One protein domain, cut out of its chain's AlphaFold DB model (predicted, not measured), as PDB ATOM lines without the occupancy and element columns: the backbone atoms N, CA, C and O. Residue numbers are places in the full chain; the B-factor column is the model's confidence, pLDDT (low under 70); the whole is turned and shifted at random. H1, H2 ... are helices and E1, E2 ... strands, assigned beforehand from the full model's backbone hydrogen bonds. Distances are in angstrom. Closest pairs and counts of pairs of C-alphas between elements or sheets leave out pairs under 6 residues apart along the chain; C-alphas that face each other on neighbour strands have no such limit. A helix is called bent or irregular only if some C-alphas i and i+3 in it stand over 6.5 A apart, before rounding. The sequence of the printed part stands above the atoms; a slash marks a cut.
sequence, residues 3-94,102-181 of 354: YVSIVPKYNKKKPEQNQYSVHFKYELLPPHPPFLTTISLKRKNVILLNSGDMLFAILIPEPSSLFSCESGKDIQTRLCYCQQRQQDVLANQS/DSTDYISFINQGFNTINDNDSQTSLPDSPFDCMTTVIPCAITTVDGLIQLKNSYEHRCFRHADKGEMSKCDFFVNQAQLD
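Overview. This is residues 3 to 94 and 102 to 181 of the 354 residues of the protein "DCAF15_WD40 domain-containing protein" of Clytia hemisphaerica (UniProt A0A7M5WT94). A single sheet of eight strands curls like part of a barrel and folds back on itself into two leaves, E1 E2 E6 facing E5 E8 E4 E3, with E7 as the hinge; the curl is open between its edge strands E1 and E3. Of the short helices, H2 is beside the edge strand E3, and H4 with the first residues of H5 grazes the sheet near the inner strands E8 and E5, while residues 88 to 94, of which 88 to 91 belong to H5, stick out. The printed part has 172 residues with five named helices and eight named strands, in the order E1 H1 E2 H2 E3 E4 H3 H4 H5 E5 E6 E7 E8. The sheet order is E1 - E2 - E6 - E7 - E5 - E8 - E4 - E3, all antiparallel, and the class is mixed, helices and strands. The whole is compact, with a radius of gyration of the C-alphas of 17.0 A and spans of 52 by 42 by 35 A.

Arrangement. Start at the hinge of this folded sheet, one sheet bent back into two leaves that face each other: E7, residues 150 to 159, bends by 53 degrees at residue 154. Its pairing is staggered: residues 150 to 151 pair with E6, residues 140 to 144, where N 151 and O 142 are 2.8 A apart, and residues 152 to 159 pair with E5, residues 107 to 115, where N 111 and O 157 are 2.8 A apart. Beyond E6 look for E2, residues 20 to 26, with N 23 and O 141 at 2.8 A, and then the edge strand E1, residues 3 to 6, with N 6 and O 22 at 2.8 A. Beyond E5 comes E8, residues 173 to 181, with N 112 and O 175 at 2.8 A; next is E4, residues 54 to 59, with N 57 and O 178 at 2.8 A. The other edge strand, E3, residues 46 to 50, forms a hairpin with E4, and N 49 and O 56 are 2.8 A apart. The two leaves have 33 pairs of C-alphas within 11 A, yet E1 and E3 are apart. H2, residues 37 to 40, only grazes the sheet; its closest C-alphas to E3 are those of Ser 40 and Leu 48, 4.4 A. H4, residues 71 to 79, only grazes the sheet too, and so does H5, residues 81 to 91, with its residues 81 to 83. H4 and H5 only just touch, only at the corner, closest at the C-alphas of Arg 78 and Gln 84, 5.0 A, and are about perpendicular at 80 degrees. H3, residues 63 to 66, only just touches H1, residues 15 to 18, with the C-alphas of Gln 17 and Pro 63 closest at 5.6 A. Of the O i to N i+4 pairs, 3 of 5 in H4 and 5 of 7 in H5 are within hydrogen-bond range; H1, H2 and H3 are too short for such a pair.

Along the chain. Find C-alpha 3 at (24.887, -13.936, 22.811), where E1 begins its 10.2 A. E2 is 20.1 A long, E3 13.3 A, E4 15.9 A and E6 13.5 A. Find C-alpha 107 at (15.710, -5.753, 2.636); from there E5 runs 27.4 A. E7 covers 25.7 A, and E8 runs 26.3 A to C-alpha 181 at (21.369, -8.609, 2.869). H4 is 13.0 A long and H5 15.7 A; H1, H2 and H3 have four residues each.

Size, cuts and confidence. The farthest C-alphas, those of Ser 94 and Leu 148, are 55.4 A apart. Residues 95 to 101 are not printed, and C-alphas 94 and 102 are 21.9 A apart across this cut. The links E5 to E6 and E7 to E8 are long, and residues 118 to 123 stand free. The mean pLDDT of the printed part is 70.1, with values under 70 at residues 11 to 18, 62 to 94, 102 to 104, 117 to 135 and 159 to 170.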
ATOM      1  N   TYR A   3      26.060 -14.007  21.951       94.00
ATOM      2  CA  TYR A   3      24.887 -13.936  22.811       94.00
ATOM      3  C   TYR A   3      24.633 -12.477  23.163       94.00
ATOM      4  O   TYR A   3      25.544 -11.778  23.607       94.00
ATOM      5  N   VAL A   4      23.400 -12.025  22.968       94.12
ATOM      6  CA  VAL A   4      22.965 -10.672  23.328       94.12
ATOM      7  C   VAL A   4      21.775 -10.813  24.254       94.12
ATOM      8  O   VAL A   4      20.869 -11.593  23.992       94.12
ATOM      9  N   SER A   5      21.792 -10.105  25.376       92.81
ATOM     10  CA  SER A   5      20.689 -10.110  26.334       92.81
ATOM     11  C   SER A   5      20.337  -8.685  26.703       92.81
ATOM     12  O   SER A   5      21.217  -7.868  26.971       92.81
ATOM     13  N   ILE A   6      19.047  -8.396  26.693       91.00
ATOM     14  CA  ILE A   6      18.493  -7.076  26.945       91.00
ATOM     15  C   ILE A   6      17.627  -7.227  28.173       91.00
ATOM     16  O   ILE A   6      16.607  -7.911  28.146       91.00
ATOM     17  N   VAL A   7      18.088  -6.619  29.256       88.31
ATOM     18  CA  VAL A   7      17.454  -6.708  30.564       88.31
ATOM     19  C   VAL A   7      16.931  -5.318  30.913       88.31
ATOM     20  O   VAL A   7      17.685  -4.342  30.810       88.31
ATOM     21  N   PRO A   8      15.654  -5.185  31.294       81.06
ATOM     22  CA  PRO A   8      15.067  -3.895  31.587       81.06
ATOM     23  C   PRO A   8      15.712  -3.310  32.840       81.06
ATOM     24  O   PRO A   8      16.005  -3.999  33.820       81.06
ATOM     25  N   LYS A   9      15.918  -1.992  32.826       76.50
ATOM     26  CA  LYS A   9      16.366  -1.282  34.021       76.50
ATOM     27  C   LYS A   9      15.229  -1.281  35.034       76.50
ATOM     28  O   LYS A   9      14.182  -0.706  34.762       76.50
ATOM     29  N   TYR A  10      15.481  -1.826  36.221       71.81
ATOM     30  CA  TYR A  10      14.500  -1.820  37.301       71.81
ATOM     31  C   TYR A  10      14.024  -0.395  37.623       71.81
ATOM     32  O   TYR A  10      14.781   0.454  38.104       71.81
ATOM     33  N   ASN A  11      12.746  -0.139  37.364       69.44
ATOM     34  CA  ASN A  11      12.071   1.110  37.656       69.44
ATOM     35  C   ASN A  11      11.004   0.902  38.736       69.44
ATOM     36  O   ASN A  11       9.921   0.386  38.461       69.44
ATOM     37  N   LYS A  12      11.282   1.375  39.957       68.31
ATOM     38  CA  LYS A  12      10.336   1.314  41.090       68.31
ATOM     39  C   LYS A  12       8.993   1.991  40.803       68.31
ATOM     40  O   LYS A  12       7.990   1.601  41.381       68.31
ATOM     41  N   LYS A  13       8.971   3.017  39.944       66.00
ATOM     42  CA  LYS A  13       7.761   3.803  39.649       66.00
ATOM     43  C   LYS A  13       6.886   3.180  38.562       66.00
ATOM     44  O   LYS A  13       5.737   3.576  38.426       66.00
ATOM     45  N   LYS A  14       7.435   2.259  37.766       61.78
ATOM     46  CA  LYS A  14       6.738   1.588  36.662       61.78
ATOM     47  C   LYS A  14       7.134   0.108  36.634       61.78
ATOM     48  O   LYS A  14       7.923  -0.286  35.778       61.78
ATOM     49  N   PRO A  15       6.635  -0.700  37.588       61.19
ATOM     50  CA  PRO A  15       7.016  -2.107  37.715       61.19
ATOM     51  C   PRO A  15       6.679  -2.930  36.465       61.19
ATOM     52  O   PRO A  15       7.415  -3.850  36.130       61.19
ATOM     53  N   GLU A  16       5.639  -2.545  35.728       60.62
ATOM     54  CA  GLU A  16       5.215  -3.198  34.482       60.62
ATOM     55  C   GLU A  16       6.253  -3.078  33.355       60.62
ATOM     56  O   GLU A  16       6.369  -3.958  32.512       60.62
ATOM     57  N   GLN A  17       7.097  -2.041  33.376       58.81
ATOM     58  CA  GLN A  17       8.203  -1.888  32.420       58.81
ATOM     59  C   GLN A  17       9.404  -2.795  32.741       58.81
ATOM     60  O   GLN A  17      10.365  -2.833  31.975       58.81
ATOM     61  N   ASN A  18       9.362  -3.517  33.866       63.88
ATOM     62  CA  ASN A  18      10.438  -4.377  34.356       63.88
ATOM     63  C   ASN A  18      10.120  -5.865  34.171       63.88
ATOM     64  O   ASN A  18      10.660  -6.687  34.906       63.88
ATOM     65  N   GLN A  19       9.189  -6.217  33.286       74.06
ATOM     66  CA  GLN A  19       8.648  -7.572  33.276       74.06
ATOM     67  C   GLN A  19       9.514  -8.555  32.498       74.06
ATOM     68  O   GLN A  19       9.709  -9.665  32.984       74.06
ATOM     69  N   TYR A  20      10.092  -8.151  31.361       85.12
ATOM     70  CA  TYR A  20      10.677  -9.103  30.414       85.12
ATOM     71  C   TYR A  20      12.119  -8.794  30.026       85.12
ATOM     72  O   TYR A  20      12.467  -7.641  29.779       85.12
ATOM     73  N   SER A  21      12.928  -9.847  29.926       89.69
ATOM     74  CA  SER A  21      14.257  -9.854  29.319       89.69
ATOM     75  C   SER A  21      14.208 -10.553  27.965       89.69
ATOM     76  O   SER A  21      13.459 -11.513  27.779       89.69
ATOM     77  N   VAL A  22      15.012 -10.076  27.017       91.19
ATOM     78  CA  VAL A  22      15.083 -10.632  25.660       91.19
ATOM     79  C   VAL A  22      16.485 -11.156  25.401       91.19
ATOM     80  O   VAL A  22      17.468 -10.441  25.604       91.19
ATOM     81  N   HIS A  23      16.583 -12.393  24.931       93.50
ATOM     82  CA  HIS A  23      17.837 -13.093  24.698       93.50
ATOM     83  C   HIS A  23      17.942 -13.508  23.234       93.50
ATOM     84  O   HIS A  23      17.059 -14.182  22.718       93.50
ATOM     85  N   PHE A  24      19.040 -13.146  22.581       93.94
ATOM     86  CA  PHE A  24      19.354 -13.499  21.200       93.94
ATOM     87  C   PHE A  24      20.614 -14.349  21.147       93.94
ATOM     88  O   PHE A  24      21.564 -14.143  21.914       93.94
ATOM     89  N   LYS A  25      20.644 -15.262  20.181       93.19
ATOM     90  CA  LYS A  25      21.801 -16.098  19.877       93.19
ATOM     91  C   LYS A  25      21.999 -16.125  18.368       93.19
ATOM     92  O   LYS A  25      21.085 -16.506  17.648       93.19
ATOM     93  N   TYR A  26      23.186 -15.753  17.902       92.56
ATOM     94  CA  TYR A  26      23.499 -15.755  16.472       92.56
ATOM     95  C   TYR A  26      24.957 -16.136  16.203       92.56
ATOM     96  O   TYR A  26      25.814 -16.117  17.096       92.56
ATOM     97  N   GLU A  27      25.239 -16.542  14.972       89.81
ATOM     98  CA  GLU A  27      26.580 -16.913  14.527       89.81
ATOM     99  C   GLU A  27      27.255 -15.750  13.795       89.81
ATOM    100  O   GLU A  27      26.592 -14.868  13.260       89.81
ATOM    101  N   LEU A  28      28.590 -15.721  13.850       90.69
ATOM    102  CA  LEU A  28      29.396 -14.736  13.134       90.69
ATOM    103  C   LEU A  28      30.207 -15.455  12.076       90.69
ATOM    104  O   LEU A  28      30.942 -16.393  12.403       90.69
ATOM    105  N   LEU A  29      30.152 -14.953  10.854       86.94
ATOM    106  CA  LEU A  29      31.009 -15.411   9.778       86.94
ATOM    107  C   LEU A  29      32.362 -14.681   9.820       86.94
ATOM    108  O   LEU A  29      32.439 -13.528  10.253       86.94
ATOM    109  N   PRO A  30      33.469 -15.357   9.463       81.44
ATOM    110  CA  PRO A  30      34.746 -14.699   9.227       81.44
ATOM    111  C   PRO A  30      34.701 -13.789   7.982       81.44
ATOM    112  O   PRO A  30      34.079 -14.184   7.002       81.44
ATOM    113  N   PRO A  31      35.426 -12.654   7.971       80.25
ATOM    114  CA  PRO A  31      36.160 -12.084   9.100       80.25
ATOM    115  C   PRO A  31      35.192 -11.588  10.180       80.25
ATOM    116  O   PRO A  31      34.270 -10.834   9.900       80.25
ATOM    117  N   HIS A  32      35.407 -12.009  11.430       87.00
ATOM    118  CA  HIS A  32      34.441 -11.743  12.495       87.00
ATOM    119  C   HIS A  32      34.279 -10.233  12.719       87.00
ATOM    120  O   HIS A  32      35.260  -9.574  13.088       87.00
ATOM    121  N   PRO A  33      33.070  -9.677  12.516       88.25
ATOM    122  CA  PRO A  33      32.864  -8.247  12.630       88.25
ATOM    123  C   PRO A  33      33.026  -7.800  14.091       88.25
ATOM    124  O   PRO A  33      32.593  -8.491  15.018       88.25
ATOM    125  N   PRO A  34      33.645  -6.636  14.334       89.88
ATOM    126  CA  PRO A  34      33.761  -6.079  15.670       89.88
ATOM    127  C   PRO A  34      32.399  -5.590  16.164       89.88
ATOM    128  O   PRO A  34      31.624  -4.987  15.422       89.88
ATOM    129  N   PHE A  35      32.142  -5.757  17.459       90.69
ATOM    130  CA  PHE A  35      30.966  -5.161  18.081       90.69
ATOM    131  C   PHE A  35      31.255  -3.715  18.500       90.69
ATOM    132  O   PHE A  35      31.999  -3.455  19.448       90.69
ATOM    133  N   LEU A  36      30.682  -2.757  17.771       91.25
ATOM    134  CA  LEU A  36      30.901  -1.325  17.976       91.25
ATOM    135  C   LEU A  36      29.794  -0.735  18.855       91.25
ATOM    136  O   LEU A  36      28.906  -0.048  18.361       91.25
ATOM    137  N   THR A  37      29.867  -0.981  20.165       91.75
ATOM    138  CA  THR A  37      28.840  -0.598  21.161       91.75
ATOM    139  C   THR A  37      28.321   0.833  21.014       91.75
ATOM    140  O   THR A  37      27.113   1.042  21.032       91.75
ATOM    141  N   THR A  38      29.213   1.810  20.819       90.56
ATOM    142  CA  THR A  38      28.872   3.241  20.705       90.56
ATOM    143  C   THR A  38      28.025   3.588  19.480       90.56
ATOM    144  O   THR A  38      27.442   4.663  19.438       90.56
ATOM    145  N   ILE A  39      27.985   2.710  18.477       93.06
ATOM    146  CA  ILE A  39      27.173   2.864  17.264       93.06
ATOM    147  C   ILE A  39      25.984   1.915  17.338       93.06
ATOM    148  O   ILE A  39      24.845   2.343  17.183       93.06
ATOM    149  N   SER A  40      26.247   0.646  17.659       95.19
ATOM    150  CA  SER A  40      25.239  -0.408  17.733       95.19
ATOM    151  C   SER A  40      24.106  -0.108  18.703       95.19
ATOM    152  O   SER A  40      23.015  -0.618  18.496       95.19
ATOM    153  N   LEU A  41      24.344   0.699  19.738       94.38
ATOM    154  CA  LEU A  41      23.341   1.057  20.746       94.38
ATOM    155  C   LEU A  41      22.962   2.545  20.709       94.38
ATOM    156  O   LEU A  41      22.331   3.040  21.643       94.38
ATOM    157  N   LYS A  42      23.409   3.296  19.688       93.31
ATOM    158  CA  LYS A  42      23.329   4.770  19.671       93.31
ATOM    159  C   LYS A  42      21.892   5.278  19.709       93.31
ATOM    160  O   LYS A  42      21.612   6.320  20.299       93.31
ATOM    161  N   ARG A  43      20.975   4.530  19.099       91.31
ATOM    162  CA  ARG A  43      19.546   4.819  19.106       91.31
ATOM    163  C   ARG A  43      18.857   4.023  20.203       91.31
ATOM    164  O   ARG A  43      18.964   2.803  20.273       91.31
ATOM    165  N   LYS A  44      18.102   4.727  21.048       87.75
ATOM    166  CA  LYS A  44      17.299   4.097  22.100       87.75
ATOM    167  C   LYS A  44      16.366   3.043  21.495       87.75
ATOM    168  O   LYS A  44      15.669   3.333  20.525       87.75
ATOM    169  N   ASN A  45      16.338   1.870  22.125       87.75
ATOM    170  CA  ASN A  45      15.517   0.713  21.762       87.75
ATOM    171  C   ASN A  45      15.843   0.049  20.414       87.75
ATOM    172  O   ASN A  45      15.071  -0.784  19.942       87.75
ATOM    173  N   VAL A  46      16.982   0.398  19.816       92.69
ATOM    174  CA  VAL A  46      17.494  -0.222  18.597       92.69
ATOM    175  C   VAL A  46      18.861  -0.819  18.895       92.69
ATOM    176  O   VAL A  46      19.695  -0.184  19.542       92.69
ATOM    177  N   ILE A  47      19.098  -2.034  18.407       95.38
ATOM    178  CA  ILE A  47      20.405  -2.684  18.471       95.38
ATOM    179  C   ILE A  47      20.830  -3.087  17.070       95.38
ATOM    180  O   ILE A  47      20.168  -3.902  16.432       95.38
ATOM    181  N   LEU A  48      21.957  -2.547  16.613       96.69
ATOM    182  CA  LEU A  48      22.548  -2.935  15.337       96.69
ATOM    183  C   LEU A  48      23.530  -4.088  15.532       96.69
ATOM    184  O   LEU A  48      24.504  -3.965  16.285       96.69
ATOM    185  N   LEU A  49      23.299  -5.185  14.821       96.38
ATOM    186  CA  LEU A  49      24.141  -6.374  14.823       96.38
ATOM    187  C   LEU A  49      24.670  -6.634  13.414       96.38
ATOM    188  O   LEU A  49      23.977  -6.425  12.424       96.38
ATOM    189  N   ASN A  50      25.912  -7.093  13.337       95.19
ATOM    190  CA  ASN A  50      26.550  -7.521  12.100       95.19
ATOM    191  C   ASN A  50      26.926  -8.993  12.266       95.19
ATOM    192  O   ASN A  50      27.671  -9.316  13.196       95.19
ATOM    193  N   SER A  51      26.380  -9.869  11.426       93.31
ATOM    194  CA  SER A  51      26.692 -11.305  11.423       93.31
ATOM    195  C   SER A  51      27.817 -11.678  10.453       93.31
ATOM    196  O   SER A  51      28.346 -12.783  10.533       93.31
ATOM    197  N   GLY A  52      28.233 -10.753   9.587       90.25
ATOM    198  CA  GLY A  52      29.212 -10.967   8.519       90.25
ATOM    199  C   GLY A  52      28.565 -11.178   7.147       90.25
ATOM    200  O   GLY A  52      29.091 -10.674   6.164       90.25
ATOM    201  N   ASP A  53      27.400 -11.827   7.085       88.12
ATOM    202  CA  ASP A  53      26.562 -11.986   5.882       88.12
ATOM    203  C   ASP A  53      25.389 -11.001   5.809       88.12
ATOM    204  O   ASP A  53      25.033 -10.564   4.716       88.12
ATOM    205  N   MET A  54      24.831 -10.612   6.958       92.31
ATOM    206  CA  MET A  54      23.688  -9.708   7.068       92.31
ATOM    207  C   MET A  54      23.909  -8.643   8.149       92.31
ATOM    208  O   MET A  54      24.655  -8.820   9.124       92.31
ATOM    209  N   LEU A  55      23.221  -7.517   7.989       95.44
ATOM    210  CA  LEU A  55      23.094  -6.493   9.021       95.44
ATOM    211  C   LEU A  55      21.684  -6.526   9.581       95.44
ATOM    212  O   LEU A  55      20.717  -6.525   8.829       95.44
ATOM    213  N   PHE A  56      21.575  -6.506  10.902       95.50
ATOM    214  CA  PHE A  56      20.304  -6.522  11.608       95.50
ATOM    215  C   PHE A  56      20.146  -5.235  12.398       95.50
ATOM    216  O   PHE A  56      21.076  -4.803  13.081       95.50
ATOM    217  N   ALA A  57      18.946  -4.673  12.374       95.50
ATOM    218  CA  ALA A  57      18.476  -3.731  13.370       95.50
ATOM    219  C   ALA A  57      17.368  -4.415  14.174       95.50
ATOM    220  O   ALA A  57      16.296  -4.713  13.653       95.50
ATOM    221  N   ILE A  58      17.642  -4.692  15.446       94.38
ATOM    222  CA  ILE A  58      16.670  -5.239  16.390       94.38
ATOM    223  C   ILE A  58      15.954  -4.069  17.051       94.38
ATOM    224  O   ILE A  58      16.604  -3.256  17.708       94.38
ATOM    225  N   LEU A  59      14.635  -3.989  16.895       91.00
ATOM    226  CA  LEU A  59      13.814  -2.935  17.476       91.00
ATOM    227  C   LEU A  59      12.900  -3.520  18.545       91.00
ATOM    228  O   LEU A  59      12.104  -4.428  18.288       91.00
ATOM    229  N   ILE A  60      12.997  -2.961  19.745       85.81
ATOM    230  CA  ILE A  60      12.185  -3.365  20.890       85.81
ATOM    231  C   ILE A  60      11.244  -2.211  21.223       85.81
ATOM    232  O   ILE A  60      11.716  -1.127  21.543       85.81
ATOM    233  N   PRO A  61       9.918  -2.375  21.131       71.81
ATOM    234  CA  PRO A  61       8.997  -1.292  21.442       71.81
ATOM    235  C   PRO A  61       9.142  -0.848  22.900       71.81
ATOM    236  O   PRO A  61       9.402  -1.656  23.794       71.81
ATOM    237  N   GLU A  62       8.931   0.442  23.171       64.38
ATOM    238  CA  GLU A  62       8.873   0.894  24.556       64.38
ATOM    239  C   GLU A  62       7.618   0.353  25.244       64.38
ATOM    240  O   GLU A  62       6.524   0.381  24.673       64.38
ATOM    241  N   PRO A  63       7.708  -0.043  26.520       51.47
ATOM    242  CA  PRO A  63       6.540  -0.505  27.255       51.47
ATOM    243  C   PRO A  63       5.473   0.578  27.463       51.47
ATOM    244  O   PRO A  63       4.318   0.253  27.685       51.47
ATOM    245  N   SER A  64       5.786   1.871  27.311       43.31
ATOM    246  CA  SER A  64       4.759   2.930  27.248       43.31
ATOM    247  C   SER A  64       3.891   2.885  25.982       43.31
ATOM    248  O   SER A  64       2.764   3.363  26.033       43.31
ATOM    249  N   SER A  65       4.383   2.307  24.880       41.44
ATOM    250  CA  SER A  65       3.604   2.058  23.653       41.44
ATOM    251  C   SER A  65       2.883   0.702  23.649       41.44
ATOM    252  O   SER A  65       2.045   0.464  22.789       41.44
ATOM    253  N   LEU A  66       3.166  -0.175  24.625       38.84
ATOM    254  CA  LEU A  66       2.531  -1.495  24.758       38.84
ATOM    255  C   LEU A  66       1.112  -1.429  25.368       38.84
ATOM    256  O   LEU A  66       0.320  -2.342  25.162       38.84
ATOM    257  N   PHE A  67       0.755  -0.340  26.063       31.44
ATOM    258  CA  PHE A  67      -0.534  -0.211  26.768       31.44
ATOM    259  C   PHE A  67      -1.623   0.564  26.023       31.44
ATOM    260  O   PHE A  67      -2.726   0.724  26.544       31.44
ATOM    261  N   SER A  68      -1.374   0.997  24.789       29.73
ATOM    262  CA  SER A  68      -2.469   1.351  23.892       29.73
ATOM    263  C   SER A  68      -2.302   0.613  22.573       29.73
ATOM    264  O   SER A  68      -1.442   0.937  21.757       29.73
ATOM    265  N   CYS A  69      -3.197  -0.348  22.330       34.41
ATOM    266  CA  CYS A  69      -3.421  -0.946  21.009       34.41
ATOM    267  C   CYS A  69      -3.658   0.102  19.901       34.41
ATOM    268  O   CYS A  69      -3.699  -0.252  18.729       34.41
ATOM    269  N   GLU A  70      -3.837   1.378  20.251       32.44
ATOM    270  CA  GLU A  70      -3.951   2.497  19.319       32.44
ATOM    271  C   GLU A  70      -2.599   3.154  18.982       32.44
ATOM    272  O   GLU A  70      -2.421   3.545  17.836       32.44
ATOM    273  N   SER A  71      -1.611   3.208  19.894       33.28
ATOM    274  CA  SER A  71      -0.278   3.785  19.595       33.28
ATOM    275  C   SER A  71       0.740   2.763  19.077       33.28
ATOM    276  O   SER A  71       1.628   3.116  18.302       33.28
ATOM    277  N   GLY A  72       0.582   1.480  19.429       36.94
ATOM    278  CA  GLY A  72       1.342   0.382  18.822       36.94
ATOM    279  C   GLY A  72       1.059   0.242  17.322       36.94
ATOM    280  O   GLY A  72       1.976  -0.022  16.548       36.94
ATOM    281  N   LYS A  73      -0.178   0.549  16.898       39.88
ATOM    282  CA  LYS A  73      -0.565   0.593  15.482       39.88
ATOM    283  C   LYS A  73       0.252   1.608  14.687       39.88
ATOM    284  O   LYS A  73       0.656   1.252  13.595       39.88
ATOM    285  N   ASP A  74       0.568   2.798  15.196       37.62
ATOM    286  CA  ASP A  74       1.323   3.817  14.434       37.62
ATOM    287  C   ASP A  74       2.800   3.452  14.212       37.62
ATOM    288  O   ASP A  74       3.363   3.722  13.153       37.62
ATOM    289  N   ILE A  75       3.447   2.805  15.186       41.97
ATOM    290  CA  ILE A  75       4.834   2.341  15.025       41.97
ATOM    291  C   ILE A  75       4.866   1.068  14.170       41.97
ATOM    292  O   ILE A  75       5.719   0.932  13.300       41.97
ATOM    293  N   GLN A  76       3.916   0.148  14.359       44.28
ATOM    294  CA  GLN A  76       3.888  -1.131  13.642       44.28
ATOM    295  C   GLN A  76       3.343  -1.008  12.206       44.28
ATOM    296  O   GLN A  76       3.813  -1.737  11.334       44.28
ATOM    297  N   THR A  77       2.453  -0.045  11.920       43.12
ATOM    298  CA  THR A  77       2.017   0.283  10.542       43.12
ATOM    299  C   THR A  77       3.102   0.961   9.716       43.12
ATOM    300  O   THR A  77       3.123   0.811   8.497       43.12
ATOM    301  N   ARG A  78       4.044   1.653  10.366       40.88
ATOM    302  CA  ARG A  78       5.240   2.198   9.707       40.88
ATOM    303  C   ARG A  78       6.310   1.143   9.438       40.88
ATOM    304  O   ARG A  78       7.048   1.268   8.479       40.88
ATOM    305  N   LEU A  79       6.397   0.115  10.277       47.09
ATOM    306  CA  LEU A  79       7.508  -0.839  10.258       47.09
ATOM    307  C   LEU A  79       7.324  -2.012   9.293       47.09
ATOM    308  O   LEU A  79       8.301  -2.597   8.830       47.09
ATOM    309  N   CYS A  80       6.083  -2.365   8.964       50.62
ATOM    310  CA  CYS A  80       5.843  -3.241   7.832       50.62
ATOM    311  C   CYS A  80       6.005  -2.404   6.556       50.62
ATOM    312  O   CYS A  80       5.120  -1.611   6.232       50.62
ATOM    313  N   TYR A  81       7.103  -2.588   5.810       49.66
ATOM    314  CA  TYR A  81       7.355  -1.886   4.532       49.66
ATOM    315  C   TYR A  81       6.178  -1.986   3.544       49.66
ATOM    316  O   TYR A  81       5.979  -1.140   2.673       49.66
ATOM    317  N   CYS A  82       5.355  -3.012   3.732       46.78
ATOM    318  CA  CYS A  82       4.161  -3.331   2.973       46.78
ATOM    319  C   CYS A  82       2.972  -2.391   3.317       46.78
ATOM    320  O   CYS A  82       2.144  -2.117   2.452       46.78
ATOM    321  N   GLN A  83       2.893  -1.854   4.545       45.12
ATOM    322  CA  GLN A  83       1.825  -0.950   5.013       45.12
ATOM    323  C   GLN A  83       2.163   0.538   4.836       45.12
ATOM    324  O   GLN A  83       1.285   1.307   4.437       45.12
ATOM    325  N   GLN A  84       3.422   0.945   5.045       47.72
ATOM    326  CA  GLN A  84       3.838   2.344   4.871       47.72
ATOM    327  C   GLN A  84       3.625   2.826   3.421       47.72
ATOM    328  O   GLN A  84       3.039   3.885   3.199       47.72
ATOM    329  N   ARG A  85       3.947   1.987   2.423       47.06
ATOM    330  CA  ARG A  85       3.681   2.292   1.004       47.06
ATOM    331  C   ARG A  85       2.200   2.490   0.682       47.06
ATOM    332  O   ARG A  85       1.879   3.311  -0.170       47.06
ATOM    333  N   GLN A  86       1.283   1.764   1.324       46.12
ATOM    334  CA  GLN A  86      -0.150   1.951   1.065       46.12
ATOM    335  C   GLN A  86      -0.637   3.312   1.564       46.12
ATOM    336  O   GLN A  86      -1.451   3.945   0.895       46.12
ATOM    337  N   GLN A  87      -0.121   3.785   2.702       48.06
ATOM    338  CA  GLN A  87      -0.430   5.124   3.204       48.06
ATOM    339  C   GLN A  87       0.142   6.211   2.285       48.06
ATOM    340  O   GLN A  87      -0.572   7.163   1.987       48.06
ATOM    341  N   ASP A  88       1.355   6.031   1.753       46.72
ATOM    342  CA  ASP A  88       1.950   6.965   0.785       46.72
ATOM    343  C   ASP A  88       1.191   6.991  -0.555       46.72
ATOM    344  O   ASP A  88       1.009   8.054  -1.149       46.72
ATOM    345  N   VAL A  89       0.688   5.843  -1.023       46.16
ATOM    346  CA  VAL A  89      -0.168   5.744  -2.223       46.16
ATOM    347  C   VAL A  89      -1.536   6.399  -1.992       46.16
ATOM    348  O   VAL A  89      -2.061   7.064  -2.883       46.16
ATOM    349  N   LEU A  90      -2.114   6.256  -0.795       48.12
ATOM    350  CA  LEU A  90      -3.379   6.904  -0.431       48.12
ATOM    351  C   LEU A  90      -3.220   8.416  -0.199       48.12
ATOM    352  O   LEU A  90      -4.148   9.169  -0.487       48.12
ATOM    353  N   ALA A  91      -2.059   8.871   0.280       48.56
ATOM    354  CA  ALA A  91      -1.752  10.285   0.493       48.56
ATOM    355  C   ALA A  91      -1.417  11.035  -0.812       48.56
ATOM    356  O   ALA A  91      -1.708  12.224  -0.920       48.56
ATOM    357  N   ASN A  92      -0.868  10.346  -1.819       45.47
ATOM    358  CA  ASN A  92      -0.463  10.927  -3.106       45.47
ATOM    359  C   ASN A  92      -1.490  10.710  -4.236       45.47
ATOM    360  O   ASN A  92      -1.109  10.514  -5.390       45.47
ATOM    361  N   GLN A  93      -2.797  10.786  -3.948       41.53
ATOM    362  CA  GLN A  93      -3.872  10.757  -4.962       41.53
ATOM    363  C   GLN A  93      -3.927  12.028  -5.846       41.53
ATOM    364  O   GLN A  93      -4.979  12.633  -6.053       41.53
ATOM    365  N   SER A  94      -2.793  12.425  -6.418       39.94
ATOM    366  CA  SER A  94      -2.682  13.381  -7.516       39.94
ATOM    367  C   SER A  94      -1.731  12.834  -8.590       39.94
ATOM    368  O   SER A  94      -0.556  13.169  -8.642       39.94
ATOM    369  N   ASP A 102      11.043  -2.413  -8.581       45.88
ATOM    370  CA  ASP A 102      10.950  -3.768  -8.024       45.88
ATOM    371  C   ASP A 102      12.234  -4.181  -7.261       45.88
ATOM    372  O   ASP A 102      12.432  -5.336  -6.919       45.88
ATOM    373  N   SER A 103      13.115  -3.240  -6.911       51.00
ATOM    374  CA  SER A 103      14.558  -3.466  -6.760       51.00
ATOM    375  C   SER A 103      15.116  -3.538  -5.326       51.00
ATOM    376  O   SER A 103      16.297  -3.264  -5.130       51.00
ATOM    377  N   THR A 104      14.331  -3.908  -4.306       64.75
ATOM    378  CA  THR A 104      14.801  -3.982  -2.898       64.75
ATOM    379  C   THR A 104      14.664  -5.377  -2.291       64.75
ATOM    380  O   THR A 104      14.271  -5.515  -1.134       64.75
ATOM    381  N   ASP A 105      15.013  -6.412  -3.054       76.81
ATOM    382  CA  ASP A 105      15.021  -7.814  -2.594       76.81
ATOM    383  C   ASP A 105      16.084  -8.100  -1.514       76.81
ATOM    384  O   ASP A 105      16.145  -9.187  -0.949       76.81
ATOM    385  N   TYR A 106      16.918  -7.108  -1.199       86.38
ATOM    386  CA  TYR A 106      17.963  -7.162  -0.180       86.38
ATOM    387  C   TYR A 106      17.534  -6.606   1.188       86.38
ATOM    388  O   TYR A 106      18.364  -6.515   2.090       86.38
ATOM    389  N   ILE A 107      16.269  -6.204   1.355       88.25
ATOM    390  CA  ILE A 107      15.710  -5.753   2.636       88.25
ATOM    391  C   ILE A 107      14.591  -6.697   3.073       88.25
ATOM    392  O   ILE A 107      13.693  -7.015   2.296       88.25
ATOM    393  N   SER A 108      14.604  -7.088   4.345       85.56
ATOM    394  CA  SER A 108      13.532  -7.875   4.957       85.56
ATOM    395  C   SER A 108      13.177  -7.367   6.346       85.56
ATOM    396  O   SER A 108      13.994  -6.767   7.050       85.56
ATOM    397  N   PHE A 109      11.928  -7.612   6.745       84.56
ATOM    398  CA  PHE A 109      11.424  -7.240   8.058       84.56
ATOM    399  C   PHE A 109      10.660  -8.390   8.708       84.56
ATOM    400  O   PHE A 109       9.830  -9.047   8.077       84.56
ATOM    401  N   ILE A 110      10.925  -8.613   9.991       84.75
ATOM    402  CA  ILE A 110      10.301  -9.661  10.795       84.75
ATOM    403  C   ILE A 110       9.734  -9.025  12.059       84.75
ATOM    404  O   ILE A 110      10.441  -8.319  12.773       84.75
ATOM    405  N   ASN A 111       8.478  -9.326  12.363       83.38
ATOM    406  CA  ASN A 111       7.817  -8.984  13.612       83.38
ATOM    407  C   ASN A 111       7.419 -10.272  14.340       83.38
ATOM    408  O   ASN A 111       6.689 -11.097  13.791       83.38
ATOM    409  N   GLN A 112       7.900 -10.439  15.568       84.88
ATOM    410  CA  GLN A 112       7.601 -11.576  16.431       84.88
ATOM    411  C   GLN A 112       6.835 -11.094  17.665       84.88
ATOM    412  O   GLN A 112       7.302 -10.208  18.381       84.88
ATOM    413  N   GLY A 113       5.663 -11.674  17.909       83.19
ATOM    414  CA  GLY A 113       4.806 -11.423  19.060       83.19
ATOM    415  C   GLY A 113       4.844 -12.589  20.045       83.19
ATOM    416  O   GLY A 113       4.846 -13.755  19.652       83.19
ATOM    417  N   PHE A 114       4.879 -12.271  21.334       83.50
ATOM    418  CA  PHE A 114       5.060 -13.233  22.413       83.50
ATOM    419  C   PHE A 114       4.005 -13.055  23.494       83.50
ATOM    420  O   PHE A 114       3.683 -11.923  23.856       83.50
ATOM    421  N   ASN A 115       3.530 -14.176  24.038       82.00
ATOM    422  CA  ASN A 115       2.513 -14.217  25.084       82.00
ATOM    423  C   ASN A 115       2.937 -15.057  26.285       82.00
ATOM    424  O   ASN A 115       3.637 -16.070  26.164       82.00
ATOM    425  N   THR A 116       2.464 -14.629  27.451       75.69
ATOM    426  CA  THR A 116       2.442 -15.426  28.674       75.69
ATOM    427  C   THR A 116       1.393 -16.527  28.526       75.69
ATOM    428  O   THR A 116       0.252 -16.293  28.137       75.69
ATOM    429  N   ILE A 117       1.792 -17.773  28.768       67.00
ATOM    430  CA  ILE A 117       0.871 -18.908  28.691       67.00
ATOM    431  C   ILE A 117       0.077 -18.932  29.994       67.00
ATOM    432  O   ILE A 117       0.672 -19.038  31.064       67.00
ATOM    433  N   ASN A 118      -1.250 -18.904  29.908       55.25
ATOM    434  CA  ASN A 118      -2.067 -19.523  30.947       55.25
ATOM    435  C   ASN A 118      -2.139 -21.016  30.615       55.25
ATOM    436  O   ASN A 118      -2.469 -21.357  29.480       55.25
ATOM    437  N   ASP A 119      -1.840 -21.894  31.577       47.91
ATOM    438  CA  ASP A 119      -1.700 -23.362  31.437       47.91
ATOM    439  C   ASP A 119      -2.884 -24.116  30.776       47.91
ATOM    440  O   ASP A 119      -2.831 -25.333  30.611       47.91
ATOM    441  N   ASN A 120      -3.947 -23.420  30.370       47.38
ATOM    442  CA  ASN A 120      -5.126 -23.996  29.727       47.38
ATOM    443  C   ASN A 120      -5.062 -24.045  28.192       47.38
ATOM    444  O   ASN A 120      -5.854 -24.782  27.606       47.38
ATOM    445  N   ASP A 121      -4.139 -23.330  27.542       50.00
ATOM    446  CA  ASP A 121      -3.987 -23.407  26.084       50.00
ATOM    447  C   ASP A 121      -2.915 -24.442  25.725       50.00
ATOM    448  O   ASP A 121      -1.701 -24.242  25.852       50.00
ATOM    449  N   SER A 122      -3.410 -25.612  25.327       43.91
ATOM    450  CA  SER A 122      -2.640 -26.758  24.864       43.91
ATOM    451  C   SER A 122      -1.679 -26.380  23.734       43.91
ATOM    452  O   SER A 122      -1.916 -25.459  22.958       43.91
ATOM    453  N   GLN A 123      -0.564 -27.115  23.669       43.84
ATOM    454  CA  GLN A 123       0.504 -26.995  22.675       43.84
ATOM    455  C   GLN A 123      -0.040 -26.835  21.247       43.84
ATOM    456  O   GLN A 123      -0.298 -27.817  20.556       43.84
ATOM    457  N   THR A 124      -0.157 -25.599  20.780       43.41
ATOM    458  CA  THR A 124      -0.202 -25.303  19.357       43.41
ATOM    459  C   THR A 124       1.237 -25.216  18.863       43.41
ATOM    460  O   THR A 124       2.120 -24.659  19.521       43.41
ATOM    461  N   SER A 125       1.493 -25.879  17.736       48.25
ATOM    462  CA  SER A 125       2.705 -25.732  16.934       48.25
ATOM    463  C   SER A 125       3.055 -24.253  16.744       48.25
ATOM    464  O   SER A 125       2.182 -23.391  16.871       48.25
ATOM    465  N   LEU A 126       4.328 -23.954  16.437       53.78
ATOM    466  CA  LEU A 126       4.718 -22.629  15.930       53.78
ATOM    467  C   LEU A 126       3.643 -22.164  14.935       53.78
ATOM    468  O   LEU A 126       3.266 -22.981  14.090       53.78
ATOM    469  N   PRO A 127       3.099 -20.940  15.071       52.44
ATOM    470  CA  PRO A 127       2.064 -20.481  14.160       52.44
ATOM    471  C   PRO A 127       2.604 -20.623  12.741       52.44
ATOM    472  O   PRO A 127       3.703 -20.137  12.458       52.44
ATOM    473  N   ASP A 128       1.864 -21.329  11.882       42.28
ATOM    474  CA  ASP A 128       2.192 -21.408  10.466       42.28
ATOM    475  C   ASP A 128       2.276 -19.969   9.964       42.28
ATOM    476  O   ASP A 128       1.282 -19.237   9.954       42.28
ATOM    477  N   SER A 129       3.488 -19.523   9.625       44.50
ATOM    478  CA  SER A 129       3.629 -18.242   8.957       44.50
ATOM    479  C   SER A 129       2.972 -18.421   7.591       44.50
ATOM    480  O   SER A 129       3.392 -19.305   6.845       44.50
ATOM    481  N   PRO A 130       1.960 -17.618   7.220       39.31
ATOM    482  CA  PRO A 130       1.319 -17.740   5.911       39.31
ATOM    483  C   PRO A 130       2.276 -17.406   4.749       39.31
ATOM    484  O   PRO A 130       1.892 -17.502   3.586       39.31
ATOM    485  N   PHE A 131       3.520 -17.024   5.056       41.66
ATOM    486  CA  PHE A 131       4.562 -16.680   4.109       41.66
ATOM    487  C   PHE A 131       5.767 -17.598   4.310       41.66
ATOM    488  O   PHE A 131       6.523 -17.468   5.274       41.66
ATOM    489  N   ASP A 132       5.954 -18.511   3.361       39.38
ATOM    490  CA  ASP A 132       7.111 -19.401   3.275       39.38
ATOM    491  C   ASP A 132       8.318 -18.617   2.738       39.38
ATOM    492  O   ASP A 132       8.731 -18.742   1.585       39.38
ATOM    493  N   CYS A 133       8.806 -17.669   3.539       51.75
ATOM    494  CA  CYS A 133       9.889 -16.792   3.135       51.75
ATOM    495  C   CYS A 133      11.208 -17.211   3.795       51.75
ATOM    496  O   CYS A 133      11.309 -17.400   5.012       51.75
ATOM    497  N   MET A 134      12.248 -17.314   2.964       57.66
ATOM    498  CA  MET A 134      13.607 -17.738   3.324       57.66
ATOM    499  C   MET A 134      14.368 -16.702   4.177       57.66
ATOM    500  O   MET A 134      15.592 -16.759   4.275       57.66
ATOM    501  N   THR A 135      13.674 -15.729   4.780       68.19
ATOM    502  CA  THR A 135      14.300 -14.715   5.629       68.19
ATOM    503  C   THR A 135      14.941 -15.371   6.842       68.19
ATOM    504  O   THR A 135      14.279 -16.085   7.602       68.19
ATOM    505  N   THR A 136      16.218 -15.080   7.064       79.25
ATOM    506  CA  THR A 136      16.934 -15.563   8.241       79.25
ATOM    507  C   THR A 136      16.429 -14.827   9.472       79.25
ATOM    508  O   THR A 136      16.660 -13.637   9.615       79.25
ATOM    509  N   VAL A 137      15.756 -15.508  10.392       85.38
ATOM    510  CA  VAL A 137      15.326 -14.911  11.666       85.38
ATOM    511  C   VAL A 137      16.422 -15.120  12.703       85.38
ATOM    512  O   VAL A 137      16.838 -16.261  12.901       85.38
ATOM    513  N   ILE A 138      16.866 -14.073  13.413       90.12
ATOM    514  CA  ILE A 138      17.693 -14.299  14.607       90.12
ATOM    515  C   ILE A 138      16.783 -14.904  15.678       90.12
ATOM    516  O   ILE A 138      15.837 -14.231  16.107       90.12
ATOM    517  N   PRO A 139      17.048 -16.136  16.151       89.88
ATOM    518  CA  PRO A 139      16.242 -16.733  17.200       89.88
ATOM    519  C   PRO A 139      16.324 -15.889  18.467       89.88
ATOM    520  O   PRO A 139      17.418 -15.526  18.920       89.88
ATOM    521  N   CYS A 140      15.164 -15.608  19.056       91.12
ATOM    522  CA  CYS A 140      15.081 -14.921  20.331       91.12
ATOM    523  C   CYS A 140      14.218 -15.691  21.334       91.12
ATOM    524  O   CYS A 140      13.288 -16.411  20.971       91.12
ATOM    525  N   ALA A 141      14.572 -15.560  22.606       91.38
ATOM    526  CA  ALA A 141      13.823 -16.081  23.736       91.38
ATOM    527  C   ALA A 141      13.467 -14.922  24.662       91.38
ATOM    528  O   ALA A 141      14.327 -14.099  24.988       91.38
ATOM    529  N   ILE A 142      12.207 -14.870  25.087       89.56
ATOM    530  CA  ILE A 142      11.711 -13.843  26.001       89.56
ATOM    531  C   ILE A 142      11.370 -14.506  27.318       89.56
ATOM    532  O   ILE A 142      10.601 -15.464  27.349       89.56
ATOM    533  N   THR A 143      11.947 -14.002  28.398       90.06
ATOM    534  CA  THR A 143      11.692 -14.504  29.746       90.06
ATOM    535  C   THR A 143      11.255 -13.375  30.651       90.06
ATOM    536  O   THR A 143      11.547 -12.208  30.392       90.06
ATOM    537  N   THR A 144      10.607 -13.699  31.759       85.69
ATOM    538  CA  THR A 144      10.504 -12.770  32.880       85.69
ATOM    539  C   THR A 144      11.894 -12.432  33.429       85.69
ATOM    540  O   THR A 144      12.865 -13.157  33.201       85.69
ATOM    541  N   VAL A 145      12.030 -11.304  34.134       81.88
ATOM    542  CA  VAL A 145      13.327 -10.867  34.698       81.88
ATOM    543  C   VAL A 145      13.893 -11.844  35.735       81.88
ATOM    544  O   VAL A 145      15.109 -11.947  35.872       81.88
ATOM    545  N   ASP A 146      13.037 -12.587  36.436       81.12
ATOM    546  CA  ASP A 146      13.450 -13.677  37.331       81.12
ATOM    547  C   ASP A 146      13.835 -14.970  36.584       81.12
ATOM    548  O   ASP A 146      14.341 -15.907  37.199       81.12
ATOM    549  N   GLY A 147      13.621 -15.022  35.265       82.50
ATOM    550  CA  GLY A 147      13.892 -16.177  34.416       82.50
ATOM    551  C   GLY A 147      12.937 -17.356  34.621       82.50
ATOM    552  O   GLY A 147      13.184 -18.419  34.056       82.50
ATOM    553  N   LEU A 148      11.874 -17.202  35.418       83.38
ATOM    554  CA  LEU A 148      10.976 -18.305  35.775       83.38
ATOM    555  C   LEU A 148       9.967 -18.633  34.674       83.38
ATOM    556  O   LEU A 148       9.612 -19.796  34.493       83.38
ATOM    557  N   ILE A 149       9.502 -17.619  33.945       84.38
ATOM    558  CA  ILE A 149       8.487 -17.765  32.904       84.38
ATOM    559  C   ILE A 149       9.122 -17.405  31.570       84.38
ATOM    560  O   ILE A 149       9.629 -16.301  31.387       84.38
ATOM    561  N   GLN A 150       9.066 -18.329  30.617       87.50
ATOM    562  CA  GLN A 150       9.422 -18.067  29.229       87.50
ATOM    563  C   GLN A 150       8.144 -17.835  28.422       87.50
ATOM    564  O   GLN A 150       7.231 -18.661  28.448       87.50
ATOM    565  N   LEU A 151       8.079 -16.719  27.699       85.50
ATOM    566  CA  LEU A 151       6.959 -16.428  26.814       85.50
ATOM    567  C   LEU A 151       7.092 -17.277  25.551       85.50
ATOM    568  O   LEU A 151       8.194 -17.483  25.029       85.50
ATOM    569  N   LYS A 152       5.957 -17.749  25.037       84.81
ATOM    570  CA  LYS A 152       5.914 -18.453  23.754       84.81
ATOM    571  C   LYS A 152       5.725 -17.461  22.623       84.81
ATOM    572  O   LYS A 152       4.975 -16.497  22.759       84.81
ATOM    573  N   ASN A 153       6.389 -17.737  21.504       82.69
ATOM    574  CA  ASN A 153       6.113 -17.060  20.246       82.69
ATOM    575  C   ASN A 153       4.689 -17.432  19.811       82.69
ATOM    576  O   ASN A 153       4.412 -18.593  19.515       82.69
ATOM    577  N   SER A 154       3.792 -16.453  19.843       76.62
ATOM    578  CA  SER A 154       2.383 -16.595  19.477       76.62
ATOM    579  C   SER A 154       2.085 -16.037  18.090       76.62
ATOM    580  O   SER A 154       0.994 -16.256  17.568       76.62
ATOM    581  N   TYR A 155       3.021 -15.290  17.506       76.50
ATOM    582  CA  TYR A 155       2.842 -14.616  16.231       76.50
ATOM    583  C   TYR A 155       4.191 -14.352  15.570       76.50
ATOM    584  O   TYR A 155       5.075 -13.750  16.172       76.50
ATOM    585  N   GLU A 156       4.324 -14.709  14.299       76.44
ATOM    586  CA  GLU A 156       5.479 -14.321  13.502       76.44
ATOM    587  C   GLU A 156       5.032 -13.873  12.117       76.44
ATOM    588  O   GLU A 156       4.456 -14.636  11.341       76.44
ATOM    589  N   HIS A 157       5.329 -12.619  11.802       74.88
ATOM    590  CA  HIS A 157       5.102 -12.054  10.489       74.88
ATOM    591  C   HIS A 157       6.425 -11.670   9.861       74.88
ATOM    592  O   HIS A 157       7.171 -10.848  10.391       74.88
ATOM    593  N   ARG A 158       6.692 -12.266   8.706       73.88
ATOM    594  CA  ARG A 158       7.842 -11.958   7.874       73.88
ATOM    595  C   ARG A 158       7.309 -11.261   6.624       73.88
ATOM    596  O   ARG A 158       6.567 -11.877   5.864       73.88
ATOM    597  N   CYS A 159       7.627  -9.982   6.429       64.88
ATOM    598  CA  CYS A 159       7.249  -9.273   5.204       64.88
ATOM    599  C   CYS A 159       8.491  -9.046   4.345       64.88
ATOM    600  O   CYS A 159       9.459  -8.430   4.793       64.88
ATOM    601  N   PHE A 160       8.424  -9.502   3.091       50.84
ATOM    602  CA  PHE A 160       9.314  -9.021   2.034       50.84
ATOM    603  C   PHE A 160       8.711  -7.845   1.267       50.84
ATOM    604  O   PHE A 160       9.457  -6.956   0.885       50.84
ATOM    605  N   ARG A 161       7.388  -7.813   1.045       49.31
ATOM    606  CA  ARG A 161       6.698  -6.741   0.290       49.31
ATOM    607  C   ARG A 161       5.170  -6.863   0.211       49.31
ATOM    608  O   ARG A 161       4.537  -5.927  -0.270       49.31
ATOM    609  N   HIS A 162       4.552  -7.945   0.691       32.72
ATOM    610  CA  HIS A 162       3.116  -8.162   0.499       32.72
ATOM    611  C   HIS A 162       2.290  -8.148   1.781       32.72
ATOM    612  O   HIS A 162       2.492  -8.920   2.714       32.72
ATOM    613  N   ALA A 163       1.325  -7.231   1.765       38.19
ATOM    614  CA  ALA A 163       0.244  -7.129   2.714       38.19
ATOM    615  C   ALA A 163      -0.710  -8.310   2.527       38.19
ATOM    616  O   ALA A 163      -1.438  -8.354   1.542       38.19
ATOM    617  N   ASP A 164      -0.764  -9.194   3.518       37.41
ATOM    618  CA  ASP A 164      -2.043  -9.777   3.888       37.41
ATOM    619  C   ASP A 164      -2.285  -9.648   5.387       37.41
ATOM    620  O   ASP A 164      -1.379  -9.676   6.226       37.41
ATOM    621  N   LYS A 165      -3.556  -9.385   5.681       43.69
ATOM    622  CA  LYS A 165      -4.100  -8.891   6.942       43.69
ATOM    623  C   LYS A 165      -4.155 -10.004   7.985       43.69
ATOM    624  O   LYS A 165      -5.232 -10.489   8.321       43.69
ATOM    625  N   GLY A 166      -3.009 -10.392   8.529       41.69
ATOM    626  CA  GLY A 166      -3.013 -11.042   9.834       41.69
ATOM    627  C   GLY A 166      -3.518 -10.030  10.859       41.69
ATOM    628  O   GLY A 166      -2.829  -9.043  11.119       41.69
ATOM    629  N   GLU A 167      -4.718 -10.227  11.412       46.84
ATOM    630  CA  GLU A 167      -5.117  -9.507  12.621       46.84
ATOM    631  C   GLU A 167      -4.054  -9.787  13.679       46.84
ATOM    632  O   GLU A 167      -3.849 -10.931  14.087       46.84
ATOM    633  N   MET A 168      -3.318  -8.745  14.067       50.59
ATOM    634  CA  MET A 168      -2.334  -8.865  15.129       50.59
ATOM    635  C   MET A 168      -3.066  -9.278  16.397       50.59
ATOM    636  O   MET A 168      -3.838  -8.505  16.974       50.59
ATOM    637  N   SER A 169      -2.815 -10.512  16.816       53.66
ATOM    638  CA  SER A 169      -3.247 -10.998  18.110       53.66
ATOM    639  C   SER A 169      -2.670 -10.089  19.195       53.66
ATOM    640  O   SER A 169      -1.575  -9.532  19.070       53.66
ATOM    641  N   LYS A 170      -3.442  -9.901  20.267       66.50
ATOM    642  CA  LYS A 170      -3.009  -9.192  21.469       66.50
ATOM    643  C   LYS A 170      -1.790  -9.938  22.029       66.50
ATOM    644  O   LYS A 170      -1.964 -10.987  22.645       66.50
ATOM    645  N   CYS A 171      -0.585  -9.451  21.727       71.50
ATOM    646  CA  CYS A 171       0.660 -10.005  22.250       71.50
ATOM    647  C   CYS A 171       1.145  -9.178  23.445       71.50
ATOM    648  O   CYS A 171       1.053  -7.949  23.417       71.50
ATOM    649  N   ASP A 172       1.694  -9.838  24.461       74.94
ATOM    650  CA  ASP A 172       2.270  -9.193  25.647       74.94
ATOM    651  C   ASP A 172       3.584  -8.466  25.329       74.94
ATOM    652  O   ASP A 172       3.923  -7.457  25.952       74.94
ATOM    653  N   PHE A 173       4.340  -8.975  24.353       79.31
ATOM    654  CA  PHE A 173       5.623  -8.407  23.957       79.31
ATOM    655  C   PHE A 173       5.880  -8.579  22.460       79.31
ATOM    656  O   PHE A 173       5.507  -9.593  21.876       79.31
ATOM    657  N   PHE A 174       6.570  -7.613  21.849       82.25
ATOM    658  CA  PHE A 174       6.980  -7.686  20.445       82.25
ATOM    659  C   PHE A 174       8.486  -7.485  20.280       82.25
ATOM    660  O   PHE A 174       9.097  -6.659  20.958       82.25
ATOM    661  N   VAL A 175       9.071  -8.199  19.325       87.38
ATOM    662  CA  VAL A 175      10.447  -8.022  18.858       87.38
ATOM    663  C   VAL A 175      10.413  -7.857  17.352       87.38
ATOM    664  O   VAL A 175       9.866  -8.700  16.645       87.38
ATOM    665  N   ASN A 176      11.028  -6.789  16.858       88.62
ATOM    666  CA  ASN A 176      11.135  -6.537  15.430       88.62
ATOM    667  C   ASN A 176      12.585  -6.673  14.968       88.62
ATOM    668  O   ASN A 176      13.508  -6.294  15.692       88.62
ATOM    669  N   GLN A 177      12.783  -7.181  13.757       91.00
ATOM    670  CA  GLN A 177      14.090  -7.347  13.134       91.00
ATOM    671  C   GLN A 177      14.018  -6.806  11.705       91.00
ATOM    672  O   GLN A 177      13.396  -7.423  10.843       91.00
ATOM    673  N   ALA A 178      14.650  -5.662  11.457       91.12
ATOM    674  CA  ALA A 178      14.922  -5.188  10.105       91.12
ATOM    675  C   ALA A 178      16.284  -5.726   9.660       91.12
ATOM    676  O   ALA A 178      17.206  -5.819  10.477       91.12
ATOM    677  N   GLN A 179      16.413  -6.095   8.390       92.75
ATOM    678  CA  GLN A 179      17.600  -6.772   7.879       92.75
ATOM    679  C   GLN A 179      18.017  -6.217   6.527       92.75
ATOM    680  O   GLN A 179      17.169  -5.891   5.697       92.75
ATOM    681  N   LEU A 180      19.328  -6.153   6.323       93.25
ATOM    682  CA  LEU A 180      19.961  -5.818   5.058       93.25
ATOM    683  C   LEU A 180      20.893  -6.961   4.653       93.25
ATOM    684  O   LEU A 180      21.885  -7.242   5.334       93.25
ATOM    685  N   ASP A 181      20.568  -7.589   3.530       92.44
ATOM    686  CA  ASP A 181      21.369  -8.609   2.869       92.44
ATOM    687  C   ASP A 181      22.416  -7.934   1.978       92.44
ATOM    688  O   ASP A 181      22.111  -7.348   0.934       92.44
TER     689      ASP A 181